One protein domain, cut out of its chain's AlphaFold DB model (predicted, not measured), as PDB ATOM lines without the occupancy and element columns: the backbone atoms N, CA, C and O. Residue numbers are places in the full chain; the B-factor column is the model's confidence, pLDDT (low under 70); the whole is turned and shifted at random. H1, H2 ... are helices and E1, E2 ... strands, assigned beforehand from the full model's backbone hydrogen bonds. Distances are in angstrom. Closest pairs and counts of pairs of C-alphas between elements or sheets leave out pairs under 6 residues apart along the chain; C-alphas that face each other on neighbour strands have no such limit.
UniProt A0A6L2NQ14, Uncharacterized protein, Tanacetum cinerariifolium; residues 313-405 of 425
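What this domain is: This is residues 313 to 405 of the 425 residues of an uncharacterized protein of Tanacetum cinerariifolium (UniProt A0A6L2NQ14). A small twisted sheet of four strands has the short helix H2 across one face, and the long helix H3 grazes the sheet with its residues 384 to 389 and then slopes away from it, with H2 between the sheet and residues 392 to 399 of H3. The short helix H1 is off to the side, by the edge strand E3. The printed part has 93 residues, with three named helices and four named strands in the order H1 E1 E2 E3 H2 E4 H3; the sheet runs E3 E2 E1 E4 and is mixed, and the class is mixed, helices and strands. The whole is compact, with a radius of gyration of the C-alphas of 13.0 A, and rounded, with spans of 35 by 32 by 28 A.

Where its parts are: In the sheet, E1 is residues 331 to 337, 17.2 A long, from C-alpha 331 at (30.212, -50.187, 44.680). E2 is residues 342 to 347, 16.2 A, E3 residues 351 to 355, 13.6 A, and E4 residues 376 to 378, 6.3 A. H1 is residues 314 to 321, 10.8 A, and begins with C-alpha 314 at (29.373, -30.955, 44.217). H2 is residues 364 to 372, 11.9 A. H3 is residues 383 to 404, 32.2 A, and ends with C-alpha 404 at (52.363, -43.235, 32.394).

How they stand to each other: E1 E2 E3 form a meander, each strand the antiparallel neighbour of the one before, with hairpins E1 and E2, and E2 and E3. N 335 and O 344 are 2.9 A apart, and N 345 and O 352 2.8 A, both within hydrogen-bond range. E4 is parallel to E1, at 31 degrees, with N 377 and O 334 at 2.9 A. E3, H2, E4 form a split strand-helix-strand unit, two strands running the same way with E2 and E1 between them, and its crossover is right-handed. H2 is on the sheet at a height of 9.8 A; it lies over E1, but only just over E1 alone, as 2 of its C-alphas fall on E2, and runs across the strands at 79 degrees to E1 on the local plane. The closest C-alphas of E1 and H2 are those of Val 331 and His 369, 6.6 A. H3 touches H2 with residues 392 to 399 alone; the closest C-alphas are those of Leu 367 and His 396, 6.1 A, at a steep tilt of 46 degrees, opposite ways. H3 is on the sheet but only grazes it, with residues 384 to 389, and H1 only grazes it, with residues 317 to 321. H1 is apart from H2 and H3. In H1 and H2 every O i to N i+4 pair is within hydrogen-bond range; in H3 it is 15 of 18.

The domain as a whole: The C-alphas of Ser 339 and Ser 405 are the two farthest apart, 39.6 A. The printed part has no cut, and no link is long. The mean pLDDT of the printed part is 73.4; among the residues under 70 are 313 to 317, 322 to 327 and 398 to 405.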
ATOM      1  N   ASN A 313      29.942 -26.877  45.505       58.81
ATOM      2  CA  ASN A 313      30.944 -27.869  45.943       58.81
ATOM      3  C   ASN A 313      30.539 -29.344  45.723       58.81
ATOM      4  O   ASN A 313      30.828 -30.227  46.535       58.81
ATOM      5  N   ILE A 314      29.855 -29.618  44.612       63.09
ATOM      6  CA  ILE A 314      29.373 -30.955  44.217       63.09
ATOM      7  C   ILE A 314      30.545 -31.939  44.065       63.09
ATOM      8  O   ILE A 314      30.488 -33.080  44.523       63.09
ATOM      9  N   HIS A 315      31.652 -31.478  43.474       64.50
ATOM     10  CA  HIS A 315      32.837 -32.295  43.212       64.50
ATOM     11  C   HIS A 315      33.499 -32.825  44.493       64.50
ATOM     12  O   HIS A 315      33.840 -34.008  44.550       64.50
ATOM     13  N   ALA A 316      33.645 -32.002  45.540       64.38
ATOM     14  CA  ALA A 316      34.244 -32.470  46.792       64.38
ATOM     15  C   ALA A 316      33.317 -33.414  47.562       64.38
ATOM     16  O   ALA A 316      33.797 -34.311  48.252       64.38
ATOM     17  N   GLN A 317      31.998 -33.241  47.443       67.94
ATOM     18  CA  GLN A 317      31.037 -34.141  48.074       67.94
ATOM     19  C   GLN A 317      31.032 -35.518  47.401       67.94
ATOM     20  O   GLN A 317      31.109 -36.536  48.087       67.94
ATOM     21  N   ILE A 318      31.054 -35.550  46.066       71.00
ATOM     22  CA  ILE A 318      31.212 -36.782  45.280       71.00
ATOM     23  C   ILE A 318      32.520 -37.492  45.640       71.00
ATOM     24  O   ILE A 318      32.523 -38.708  45.819       71.00
ATOM     25  N   TRP A 319      33.616 -36.745  45.797       71.38
ATOM     26  CA  TRP A 319      34.904 -37.309  46.194       71.38
ATOM     27  C   TRP A 319      34.883 -37.893  47.614       71.38
ATOM     28  O   TRP A 319      35.338 -39.018  47.817       71.38
ATOM     29  N   LYS A 320      34.296 -37.186  48.588       69.81
ATOM     30  CA  LYS A 320      34.158 -37.674  49.971       69.81
ATOM     31  C   LYS A 320      33.330 -38.952  50.056       69.81
ATOM     32  O   LYS A 320      33.718 -39.871  50.762       69.81
ATOM     33  N   ASN A 321      32.242 -39.050  49.297       72.00
ATOM     34  CA  ASN A 321      31.365 -40.226  49.309       72.00
ATOM     35  C   ASN A 321      32.031 -41.490  48.729       72.00
ATOM     36  O   ASN A 321      31.546 -42.597  48.939       72.00
ATOM     37  N   GLN A 322      33.155 -41.342  48.025       66.69
ATOM     38  CA  GLN A 322      33.953 -42.460  47.510       66.69
ATOM     39  C   GLN A 322      35.051 -42.914  48.487       66.69
ATOM     40  O   GLN A 322      35.731 -43.912  48.233       66.69
ATOM     41  N   ILE A 323      35.233 -42.197  49.599       68.25
ATOM     42  CA  ILE A 323      36.233 -42.475  50.631       68.25
ATOM     43  C   ILE A 323      35.491 -42.842  51.919       68.25
ATOM     44  O   ILE A 323      34.818 -42.021  52.533       68.25
ATOM     45  N   SER A 324      35.620 -44.096  52.339       64.56
ATOM     46  CA  SER A 324      35.109 -44.580  53.623       64.56
ATOM     47  C   SER A 324      36.196 -44.528  54.703       64.56
ATOM     48  O   SER A 324      37.389 -44.458  54.402       64.56
ATOM     49  N   VAL A 325      35.792 -44.639  55.973       58.44
ATOM     50  CA  VAL A 325      36.707 -44.713  57.132       58.44
ATOM     51  C   VAL A 325      37.694 -45.891  57.020       58.44
ATOM     52  O   VAL A 325      38.797 -45.823  57.552       58.44
ATOM     53  N   HIS A 326      37.337 -46.944  56.275       54.25
ATOM     54  CA  HIS A 326      38.152 -48.148  56.066       54.25
ATOM     55  C   HIS A 326      38.893 -48.180  54.711       54.25
ATOM     56  O   HIS A 326      39.427 -49.222  54.335       54.25
ATOM     57  N   GLY A 327      38.928 -47.070  53.961       69.12
ATOM     58  CA  GLY A 327      39.555 -46.985  52.634       69.12
ATOM     59  C   GLY A 327      38.563 -46.649  51.514       69.12
ATOM     60  O   GLY A 327      37.523 -46.042  51.757       69.12
ATOM     61  N   GLN A 328      38.868 -47.010  50.265       71.62
ATOM     62  CA  GLN A 328      37.996 -46.697  49.120       71.62
ATOM     63  C   GLN A 328      36.646 -47.432  49.213       71.62
ATOM     64  O   GLN A 328      36.600 -48.632  49.489       71.62
ATOM     65  N   ALA A 329      35.545 -46.710  48.990       74.88
ATOM     66  CA  ALA A 329      34.193 -47.254  49.096       74.88
ATOM     67  C   ALA A 329      33.900 -48.241  47.952       74.88
ATOM     68  O   ALA A 329      34.135 -47.942  46.778       74.88
ATOM     69  N   LYS A 330      33.367 -49.421  48.290       79.81
ATOM     70  CA  LYS A 330      32.987 -50.451  47.310       79.81
ATOM     71  C   LYS A 330      31.612 -50.150  46.718       79.81
ATOM     72  O   LYS A 330      30.686 -49.815  47.460       79.81
ATOM     73  N   VAL A 331      31.487 -50.310  45.401       82.31
ATOM     74  CA  VAL A 331      30.212 -50.187  44.680       82.31
ATOM     75  C   VAL A 331      29.437 -51.496  44.830       82.31
ATOM     76  O   VAL A 331      30.002 -52.562  44.602       82.31
ATOM     77  N   LYS A 332      28.175 -51.410  45.254       83.38
ATOM     78  CA  LYS A 332      27.254 -52.540  45.435       83.38
ATOM     79  C   LYS A 332      26.386 -52.765  44.201       83.38
ATOM     80  O   LYS A 332      26.291 -53.895  43.748       83.38
ATOM     81  N   SER A 333      25.780 -51.708  43.672       81.00
ATOM     82  CA  SER A 333      24.988 -51.761  42.444       81.00
ATOM     83  C   SER A 333      25.144 -50.481  41.633       81.00
ATOM     84  O   SER A 333      25.511 -49.423  42.160       81.00
ATOM     85  N   TRP A 334      24.877 -50.594  40.337       87.56
ATOM     86  CA  TRP A 334      24.926 -49.492  39.393       87.56
ATOM     87  C   TRP A 334      23.719 -49.591  38.468       87.56
ATOM     88  O   TRP A 334      23.587 -50.569  37.742       87.56
ATOM     89  N   LYS A 335      22.835 -48.594  38.535       85.69
ATOM     90  CA  LYS A 335      21.564 -48.548  37.804       85.69
ATOM     91  C   LYS A 335      21.519 -47.341  36.876       85.69
ATOM     92  O   LYS A 335      21.958 -46.258  37.273       85.69
ATOM     93  N   LEU A 336      20.958 -47.506  35.682       83.31
ATOM     94  CA  LEU A 336      20.642 -46.409  34.763       83.31
ATOM     95  C   LEU A 336      19.133 -46.166  34.736       83.31
ATOM     96  O   LEU A 336      18.358 -47.087  34.517       83.31
ATOM     97  N   LEU A 337      18.733 -44.910  34.922       78.19
ATOM     98  CA  LEU A 337      17.367 -44.451  34.719       78.19
ATOM     99  C   LEU A 337      17.297 -43.690  33.394       78.19
ATOM    100  O   LEU A 337      17.654 -42.510  33.314       78.19
ATOM    101  N   GLU A 338      16.854 -44.373  32.343       72.00
ATOM    102  CA  GLU A 338      16.842 -43.816  30.985       72.00
ATOM    103  C   GLU A 338      15.862 -42.655  30.832       72.00
ATOM    104  O   GLU A 338      16.186 -41.661  30.186       72.00
ATOM    105  N   SER A 339      14.716 -42.730  31.512       70.06
ATOM    106  CA  SER A 339      13.664 -41.706  31.491       70.06
ATOM    107  C   SER A 339      14.118 -40.330  31.991       70.06
ATOM    108  O   SER A 339      13.538 -39.318  31.606       70.06
ATOM    109  N   CYS A 340      15.159 -40.271  32.827       62.19
ATOM    110  CA  CYS A 340      15.675 -39.026  33.401       62.19
ATOM    111  C   CYS A 340      17.159 -38.767  33.105       62.19
ATOM    112  O   CYS A 340      17.719 -37.795  33.613       62.19
ATOM    113  N   GLY A 341      17.811 -39.615  32.299       73.31
ATOM    114  CA  GLY A 341      19.228 -39.463  31.959       73.31
ATOM    115  C   GLY A 341      20.152 -39.456  33.185       73.31
ATOM    116  O   GLY A 341      21.197 -38.800  33.170       73.31
ATOM    117  N   ALA A 342      19.770 -40.155  34.258       76.69
ATOM    118  CA  ALA A 342      20.513 -40.210  35.512       76.69
ATOM    119  C   ALA A 342      20.994 -41.635  35.805       76.69
ATOM    120  O   ALA A 342      20.273 -42.610  35.619       76.69
ATOM    121  N   GLN A 343      22.218 -41.761  36.306       81.31
ATOM    122  CA  GLN A 343      22.764 -43.007  36.825       81.31
ATOM    123  C   GLN A 343      22.818 -42.972  38.352       81.31
ATOM    124  O   GLN A 343      23.189 -41.963  38.960       81.31
ATOM    125  N   ILE A 344      22.497 -44.101  38.974       83.06
ATOM    126  CA  ILE A 344      22.547 -44.294  40.417       83.06
ATOM    127  C   ILE A 344      23.655 -45.293  40.727       83.06
ATOM    128  O   ILE A 344      23.625 -46.440  40.285       83.06
ATOM    129  N   ILE A 345      24.637 -44.860  41.510       84.62
ATOM    130  CA  ILE A 345      25.734 -45.693  42.000       84.62
ATOM    131  C   ILE A 345      25.512 -45.896  43.491       84.62
ATOM    132  O   ILE A 345      25.609 -44.951  44.279       84.62
ATOM    133  N   THR A 346      25.231 -47.127  43.903       81.19
ATOM    134  CA  THR A 346      25.104 -47.453  45.321       81.19
ATOM    135  C   THR A 346      26.442 -47.963  45.843       81.19
ATOM    136  O   THR A 346      27.039 -48.897  45.316       81.19
ATOM    137  N   PHE A 347      26.949 -47.330  46.891       80.25
ATOM    138  CA  PHE A 347      28.096 -47.803  47.656       80.25
ATOM    139  C   PHE A 347      27.609 -48.540  48.901       80.25
ATOM    140  O   PHE A 347      26.438 -48.488  49.276       80.25
ATOM    141  N   THR A 348      28.524 -49.203  49.603       73.00
ATOM    142  CA  THR A 348      28.225 -49.842  50.892       73.00
ATOM    143  C   THR A 348      27.633 -48.889  51.931       73.00
ATOM    144  O   THR A 348      26.861 -49.342  52.771       73.00
ATOM    145  N   THR A 349      27.998 -47.606  51.870       69.44
ATOM    146  CA  THR A 349      27.681 -46.580  52.875       69.44
ATOM    147  C   THR A 349      26.755 -45.473  52.371       69.44
ATOM    148  O   THR A 349      26.093 -44.833  53.179       69.44
ATOM    149  N   THR A 350      26.718 -45.207  51.063       77.12
ATOM    150  CA  THR A 350      26.058 -44.026  50.472       77.12
ATOM    151  C   THR A 350      25.554 -44.320  49.064       77.12
ATOM    152  O   THR A 350      26.109 -45.179  48.388       77.12
ATOM    153  N   GLN A 351      24.559 -43.579  48.576       79.06
ATOM    154  CA  GLN A 351      24.125 -43.627  47.174       79.06
ATOM    155  C   GLN A 351      24.475 -42.308  46.475       79.06
ATOM    156  O   GLN A 351      24.337 -41.239  47.068       79.06
ATOM    157  N   LEU A 352      24.966 -42.381  45.237       80.56
ATOM    158  CA  LEU A 352      25.239 -41.231  44.375       80.56
ATOM    159  C   LEU A 352      24.301 -41.260  43.176       80.56
ATOM    160  O   LEU A 352      24.203 -42.282  42.506       80.56
ATOM    161  N   ILE A 353      23.678 -40.127  42.882       79.00
ATOM    162  CA  ILE A 353      22.865 -39.923  41.683       79.00
ATOM    163  C   ILE A 353      23.616 -38.917  40.820       79.00
ATOM    164  O   ILE A 353      23.988 -37.851  41.303       79.00
ATOM    165  N   LEU A 354      23.910 -39.276  39.577       80.44
ATOM    166  CA  LEU A 354      24.737 -38.486  38.667       80.44
ATOM    167  C   LEU A 354      24.046 -38.395  37.310       80.44
ATOM    168  O   LEU A 354      23.487 -39.380  36.847       80.44
ATOM    169  N   LEU A 355      24.131 -37.251  36.641       77.88
ATOM    170  CA  LEU A 355      23.639 -37.124  35.269       77.88
ATOM    171  C   LEU A 355      24.593 -37.800  34.279       77.88
ATOM    172  O   LEU A 355      25.810 -37.646  34.375       77.88
ATOM    173  N   VAL A 356      24.044 -38.527  33.310       76.19
ATOM    174  CA  VAL A 356      24.815 -39.272  32.299       76.19
ATOM    175  C   VAL A 356      25.624 -38.336  31.397       76.19
ATOM    176  O   VAL A 356      26.725 -38.681  30.978       76.19
ATOM    177  N   GLU A 357      25.116 -37.130  31.143       71.50
ATOM    178  CA  GLU A 357      25.768 -36.133  30.284       71.50
ATOM    179  C   GLU A 357      26.924 -35.388  30.972       71.50
ATOM    180  O   GLU A 357      27.744 -34.752  30.309       71.50
ATOM    181  N   MET A 358      27.026 -35.470  32.303       68.50
ATOM    182  CA  MET A 358      27.960 -34.664  33.089       68.50
ATOM    183  C   MET A 358      29.201 -35.459  33.518       68.50
ATOM    184  O   MET A 358      29.134 -36.590  34.002       68.50
ATOM    185  N   LYS A 359      30.378 -34.833  33.392       73.31
ATOM    186  CA  LYS A 359      31.659 -35.419  33.818       73.31
ATOM    187  C   LYS A 359      31.882 -35.208  35.315       73.31
ATOM    188  O   LYS A 359      32.229 -34.114  35.757       73.31
ATOM    189  N   TYR A 360      31.751 -36.281  36.091       75.12
ATOM    190  CA  TYR A 360      32.004 -36.271  37.534       75.12
ATOM    191  C   TYR A 360      33.345 -36.932  37.903       75.12
ATOM    192  O   TYR A 360      33.755 -37.902  37.264       75.12
ATOM    193  N   PRO A 361      34.037 -36.449  38.954       72.62
ATOM    194  CA  PRO A 361      35.321 -36.971  39.404       72.62
ATOM    195  C   PRO A 361      35.114 -38.272  40.189       72.62
ATOM    196  O   PRO A 361      35.079 -38.296  41.421       72.62
ATOM    197  N   LEU A 362      34.944 -39.372  39.460       80.19
ATOM    198  CA  LEU A 362      34.957 -40.720  40.018       80.19
ATOM    199  C   LEU A 362      36.405 -41.207  40.163       80.19
ATOM    200  O   LEU A 362      37.228 -41.043  39.262       80.19
ATOM    201  N   THR A 363      36.741 -41.811  41.302       79.25
ATOM    202  CA  THR A 363      38.071 -42.379  41.523       79.25
ATOM    203  C   THR A 363      38.295 -43.575  40.607       79.25
ATOM    204  O   THR A 363      37.374 -44.320  40.270       79.25
ATOM    205  N   LYS A 364      39.561 -43.818  40.246       79.69
ATOM    206  CA  LYS A 364      39.943 -44.969  39.415       79.69
ATOM    207  C   LYS A 364      39.472 -46.304  40.003       79.69
ATOM    208  O   LYS A 364      39.098 -47.198  39.255       79.69
ATOM    209  N   PHE A 365      39.493 -46.428  41.328       80.06
ATOM    210  CA  PHE A 365      39.010 -47.621  42.016       80.06
ATOM    211  C   PHE A 365      37.511 -47.824  41.803       80.06
ATOM    212  O   PHE A 365      37.106 -48.912  41.411       80.06
ATOM    213  N   THR A 366      36.707 -46.771  41.973       81.88
ATOM    214  CA  THR A 366      35.265 -46.801  41.704       81.88
ATOM    215  C   THR A 366      34.982 -47.179  40.252       81.88
ATOM    216  O   THR A 366      34.237 -48.123  40.013       81.88
ATOM    217  N   LEU A 367      35.638 -46.522  39.289       84.50
ATOM    218  CA  LEU A 367      35.480 -46.818  37.858       84.50
ATOM    219  C   LEU A 367      35.858 -48.269  37.518       84.50
ATOM    220  O   LEU A 367      35.136 -48.943  36.794       84.50
ATOM    221  N   SER A 368      36.966 -48.778  38.065       82.31
ATOM    222  CA  SER A 368      37.397 -50.163  37.839       82.31
ATOM    223  C   SER A 368      36.446 -51.174  38.476       82.31
ATOM    224  O   SER A 368      36.193 -52.218  37.884       82.31
ATOM    225  N   HIS A 369      35.901 -50.874  39.654       83.06
ATOM    226  CA  HIS A 369      34.929 -51.737  40.319       83.06
ATOM    227  C   HIS A 369      33.591 -51.767  39.563       83.06
ATOM    228  O   HIS A 369      32.981 -52.826  39.461       83.06
ATOM    229  N   MET A 370      33.164 -50.634  38.996       82.38
ATOM    230  CA  MET A 370      31.967 -50.530  38.151       82.38
ATOM    231  C   MET A 370      32.112 -51.228  36.798       82.38
ATOM    232  O   MET A 370      31.116 -51.650  36.244       82.38
ATOM    233  N   LEU A 371      33.319 -51.324  36.240       81.44
ATOM    234  CA  LEU A 371      33.521 -52.014  34.962       81.44
ATOM    235  C   LEU A 371      33.773 -53.515  35.146       81.44
ATOM    236  O   LEU A 371      33.335 -54.300  34.323       81.44
ATOM    237  N   ASN A 372      34.452 -53.930  36.220       82.19
ATOM    238  CA  ASN A 372      34.881 -55.326  36.364       82.19
ATOM    239  C   ASN A 372      33.985 -56.161  37.290       82.19
ATOM    240  O   ASN A 372      33.843 -57.360  37.072       82.19
ATOM    241  N   ASN A 373      33.418 -55.553  38.339       79.19
ATOM    242  CA  ASN A 373      32.782 -56.295  39.436       79.19
ATOM    243  C   ASN A 373      31.269 -56.063  39.549       79.19
ATOM    244  O   ASN A 373      30.589 -56.868  40.178       79.19
ATOM    245  N   VAL A 374      30.744 -54.965  39.001       79.94
ATOM    246  CA  VAL A 374      29.327 -54.582  39.100       79.94
ATOM    247  C   VAL A 374      28.796 -54.387  37.689       79.94
ATOM    248  O   VAL A 374      29.318 -53.554  36.965       79.94
ATOM    249  N   ARG A 375      27.782 -55.150  37.278       80.56
ATOM    250  CA  ARG A 375      27.155 -54.956  35.965       80.56
ATOM    251  C   ARG A 375      26.233 -53.743  36.004       80.56
ATOM    252  O   ARG A 375      25.647 -53.454  37.047       80.56
ATOM    253  N   LEU A 376      26.133 -53.028  34.885       82.56
ATOM    254  CA  LEU A 376      25.178 -51.933  34.760       82.56
ATOM    255  C   LEU A 376      23.778 -52.534  34.587       82.56
ATOM    256  O   LEU A 376      23.518 -53.217  33.597       82.56
ATOM    257  N   GLU A 377      22.908 -52.276  35.554       81.50
ATOM    258  CA  GLU A 377      21.501 -52.660  35.525       81.50
ATOM    259  C   GLU A 377      20.721 -51.646  34.681       81.50
ATOM    260  O   GLU A 377      20.723 -50.442  34.979       81.50
ATOM    261  N   VAL A 378      20.080 -52.136  33.618       75.69
ATOM    262  CA  VAL A 378      19.290 -51.327  32.680       75.69
ATOM    263  C   VAL A 378      17.956 -52.015  32.403       75.69
ATOM    264  O   VAL A 378      17.881 -53.244  32.386       75.69
ATOM    265  N   GLU A 379      16.918 -51.204  32.213       64.81
ATOM    266  CA  GLU A 379      15.544 -51.639  31.949       64.81
ATOM    267  C   GLU A 379      15.375 -52.167  30.509       64.81
ATOM    268  O   GLU A 379      14.744 -53.199  30.301       64.81
ATOM    269  N   GLU A 380      16.030 -51.535  29.526       64.31
ATOM    270  CA  GLU A 380      16.094 -51.972  28.123       64.31
ATOM    271  C   GLU A 380      17.494 -51.698  27.531       64.31
ATOM    272  O   GLU A 380      18.214 -50.811  27.982       64.31
ATOM    273  N   GLU A 381      17.934 -52.452  26.517       65.19
ATOM    274  CA  GLU A 381      19.185 -52.139  25.806       65.19
ATOM    275  C   GLU A 381      19.028 -50.875  24.943       65.19
ATOM    276  O   GLU A 381      18.716 -50.941  23.756       65.19
ATOM    277  N   SER A 382      19.278 -49.705  25.531       73.50
ATOM    278  CA  SER A 382      19.178 -48.414  24.840       73.50
ATOM    279  C   SER A 382      20.525 -47.848  24.400       73.50
ATOM    280  O   SER A 382      21.573 -48.098  25.007       73.50
ATOM    281  N   GLU A 383      20.504 -46.966  23.399       74.50
ATOM    282  CA  GLU A 383      21.676 -46.201  22.956       74.50
ATOM    283  C   GLU A 383      22.299 -45.377  24.106       74.50
ATOM    284  O   GLU A 383      23.511 -45.148  24.131       74.50
ATOM    285  N   VAL A 384      21.486 -44.967  25.089       74.31
ATOM    286  CA  VAL A 384      21.923 -44.215  26.278       74.31
ATOM    287  C   VAL A 384      22.833 -45.063  27.172       74.31
ATOM    288  O   VAL A 384      23.876 -44.578  27.619       74.31
ATOM    289  N   SER A 385      22.502 -46.342  27.369       78.44
ATOM    290  CA  SER A 385      23.307 -47.274  28.171       78.44
ATOM    291  C   SER A 385      24.691 -47.520  27.554       78.44
ATOM    292  O   SER A 385      25.716 -47.440  28.239       78.44
ATOM    293  N   LEU A 386      24.747 -47.692  26.229       77.50
ATOM    294  CA  LEU A 386      25.995 -47.856  25.480       77.50
ATOM    295  C   LEU A 386      26.832 -46.570  25.471       77.50
ATOM    296  O   LEU A 386      28.060 -46.633  25.604       77.50
ATOM    297  N   LYS A 387      26.195 -45.397  25.342       81.19
ATOM    298  CA  LYS A 387      26.866 -44.089  25.460       81.19
ATOM    299  C   LYS A 387      27.491 -43.915  26.843       81.19
ATOM    300  O   LYS A 387      28.658 -43.524  26.926       81.19
ATOM    301  N   LEU A 388      26.768 -44.267  27.906       82.06
ATOM    302  CA  LEU A 388      27.266 -44.202  29.277       82.06
ATOM    303  C   LEU A 388      28.463 -45.140  29.499       82.06
ATOM    304  O   LEU A 388      29.491 -44.715  30.025       82.06
ATOM    305  N   LEU A 389      28.386 -46.392  29.044       82.44
ATOM    306  CA  LEU A 389      29.492 -47.346  29.164       82.44
ATOM    307  C   LEU A 389      30.753 -46.878  28.419       82.44
ATOM    308  O   LEU A 389      31.851 -46.913  28.985       82.44
ATOM    309  N   ARG A 390      30.614 -46.361  27.187       84.25
ATOM    310  CA  ARG A 390      31.737 -45.751  26.448       84.25
ATOM    311  C   ARG A 390      32.333 -44.570  27.208       84.25
ATOM    312  O   ARG A 390      33.555 -44.434  27.272       84.25
ATOM    313  N   PHE A 391      31.484 -43.728  27.791       83.25
ATOM    314  CA  PHE A 391      31.906 -42.572  28.571       83.25
ATOM    315  C   PHE A 391      32.717 -42.983  29.808       83.25
ATOM    316  O   PHE A 391      33.838 -42.506  29.995       83.25
ATOM    317  N   ILE A 392      32.219 -43.933  30.604       83.50
ATOM    318  CA  ILE A 392      32.891 -44.452  31.806       83.50
ATOM    319  C   ILE A 392      34.208 -45.168  31.454       83.50
ATOM    320  O   ILE A 392      35.231 -44.933  32.107       83.50
ATOM    321  N   ARG A 393      34.236 -45.976  30.382       81.56
ATOM    322  CA  ARG A 393      35.457 -46.645  29.893       81.56
ATOM    323  C   ARG A 393      36.522 -45.636  29.463       81.56
ATOM    324  O   ARG A 393      37.693 -45.790  29.822       81.56
ATOM    325  N   ARG A 394      36.117 -44.565  28.774       82.62
ATOM    326  CA  ARG A 394      37.000 -43.453  28.400       82.62
ATOM    327  C   ARG A 394      37.563 -42.744  29.633       82.62
ATOM    328  O   ARG A 394      38.772 -42.549  29.706       82.62
ATOM    329  N   GLN A 395      36.733 -42.444  30.638       76.38
ATOM    330  CA  GLN A 395      37.192 -41.858  31.909       76.38
ATOM    331  C   GLN A 395      38.225 -42.745  32.625       76.38
ATOM    332  O   GLN A 395      39.231 -42.253  33.144       76.38
ATOM    333  N   HIS A 396      38.026 -44.064  32.612       78.81
ATOM    334  CA  HIS A 396      38.973 -45.015  33.191       78.81
ATOM    335  C   HIS A 396      40.322 -45.051  32.440       78.81
ATOM    336  O   HIS A 396      41.381 -45.092  33.078       78.81
ATOM    337  N   GLN A 397      40.304 -44.997  31.101       74.12
ATOM    338  CA  GLN A 397      41.510 -44.965  30.259       74.12
ATOM    339  C   GLN A 397      42.273 -43.632  30.360       74.12
ATOM    340  O   GLN A 397      43.499 -43.638  30.497       74.12
ATOM    341  N   GLU A 398      41.572 -42.493  30.372       68.94
ATOM    342  CA  GLU A 398      42.157 -41.153  30.557       68.94
ATOM    343  C   GLU A 398      42.926 -41.058  31.892       68.94
ATOM    344  O   GLU A 398      44.062 -40.580  31.938       68.94
ATOM    345  N   GLY A 399      42.371 -41.612  32.976       57.81
ATOM    346  CA  GLY A 399      43.050 -41.696  34.275       57.81
ATOM    347  C   GLY A 399      44.243 -42.667  34.324       57.81
ATOM    348  O   GLY A 399      45.057 -42.603  35.250       57.81
ATOM    349  N   ALA A 400      44.376 -43.583  33.357       52.31
ATOM    350  CA  ALA A 400      45.526 -44.482  33.232       52.31
ATOM    351  C   ALA A 400      46.714 -43.818  32.512       52.31
ATOM    352  O   ALA A 400      47.858 -44.030  32.919       52.31
ATOM    353  N   GLN A 401      46.455 -42.954  31.524       43.09
ATOM    354  CA  GLN A 401      47.481 -42.192  30.793       43.09
ATOM    355  C   GLN A 401      48.276 -41.239  31.710       43.09
ATOM    356  O   GLN A 401      49.497 -41.143  31.597       43.09
ATOM    357  N   LEU A 402      47.619 -40.630  32.706       43.59
ATOM    358  CA  LEU A 402      48.259 -39.762  33.711       43.59
ATOM    359  C   LEU A 402      49.266 -40.491  34.626       43.59
ATOM    360  O   LEU A 402      50.153 -39.855  35.194       43.59
ATOM    361  N   LYS A 403      49.180 -41.823  34.769       40.66
ATOM    362  CA  LYS A 403      50.195 -42.606  35.506       40.66
ATOM    363  C   LYS A 403      51.420 -42.934  34.650       40.66
ATOM    364  O   LYS A 403      52.518 -43.017  35.198       40.66
ATOM    365  N   ASN A 404      51.252 -43.046  33.332       36.72
ATOM    366  CA  ASN A 404      52.363 -43.235  32.394       36.72
ATOM    367  C   ASN A 404      53.090 -41.919  32.076       36.72
ATOM    368  O   ASN A 404      54.220 -41.942  31.596       36.72
ATOM    369  N   SER A 405      52.502 -40.771  32.430       34.72
ATOM    370  CA  SER A 405      53.178 -39.475  32.464       34.72
ATOM    371  C   SER A 405      53.737 -39.116  33.847       34.72
ATOM    372  O   SER A 405      53.759 -37.939  34.209       34.72
TER     373      SER A 405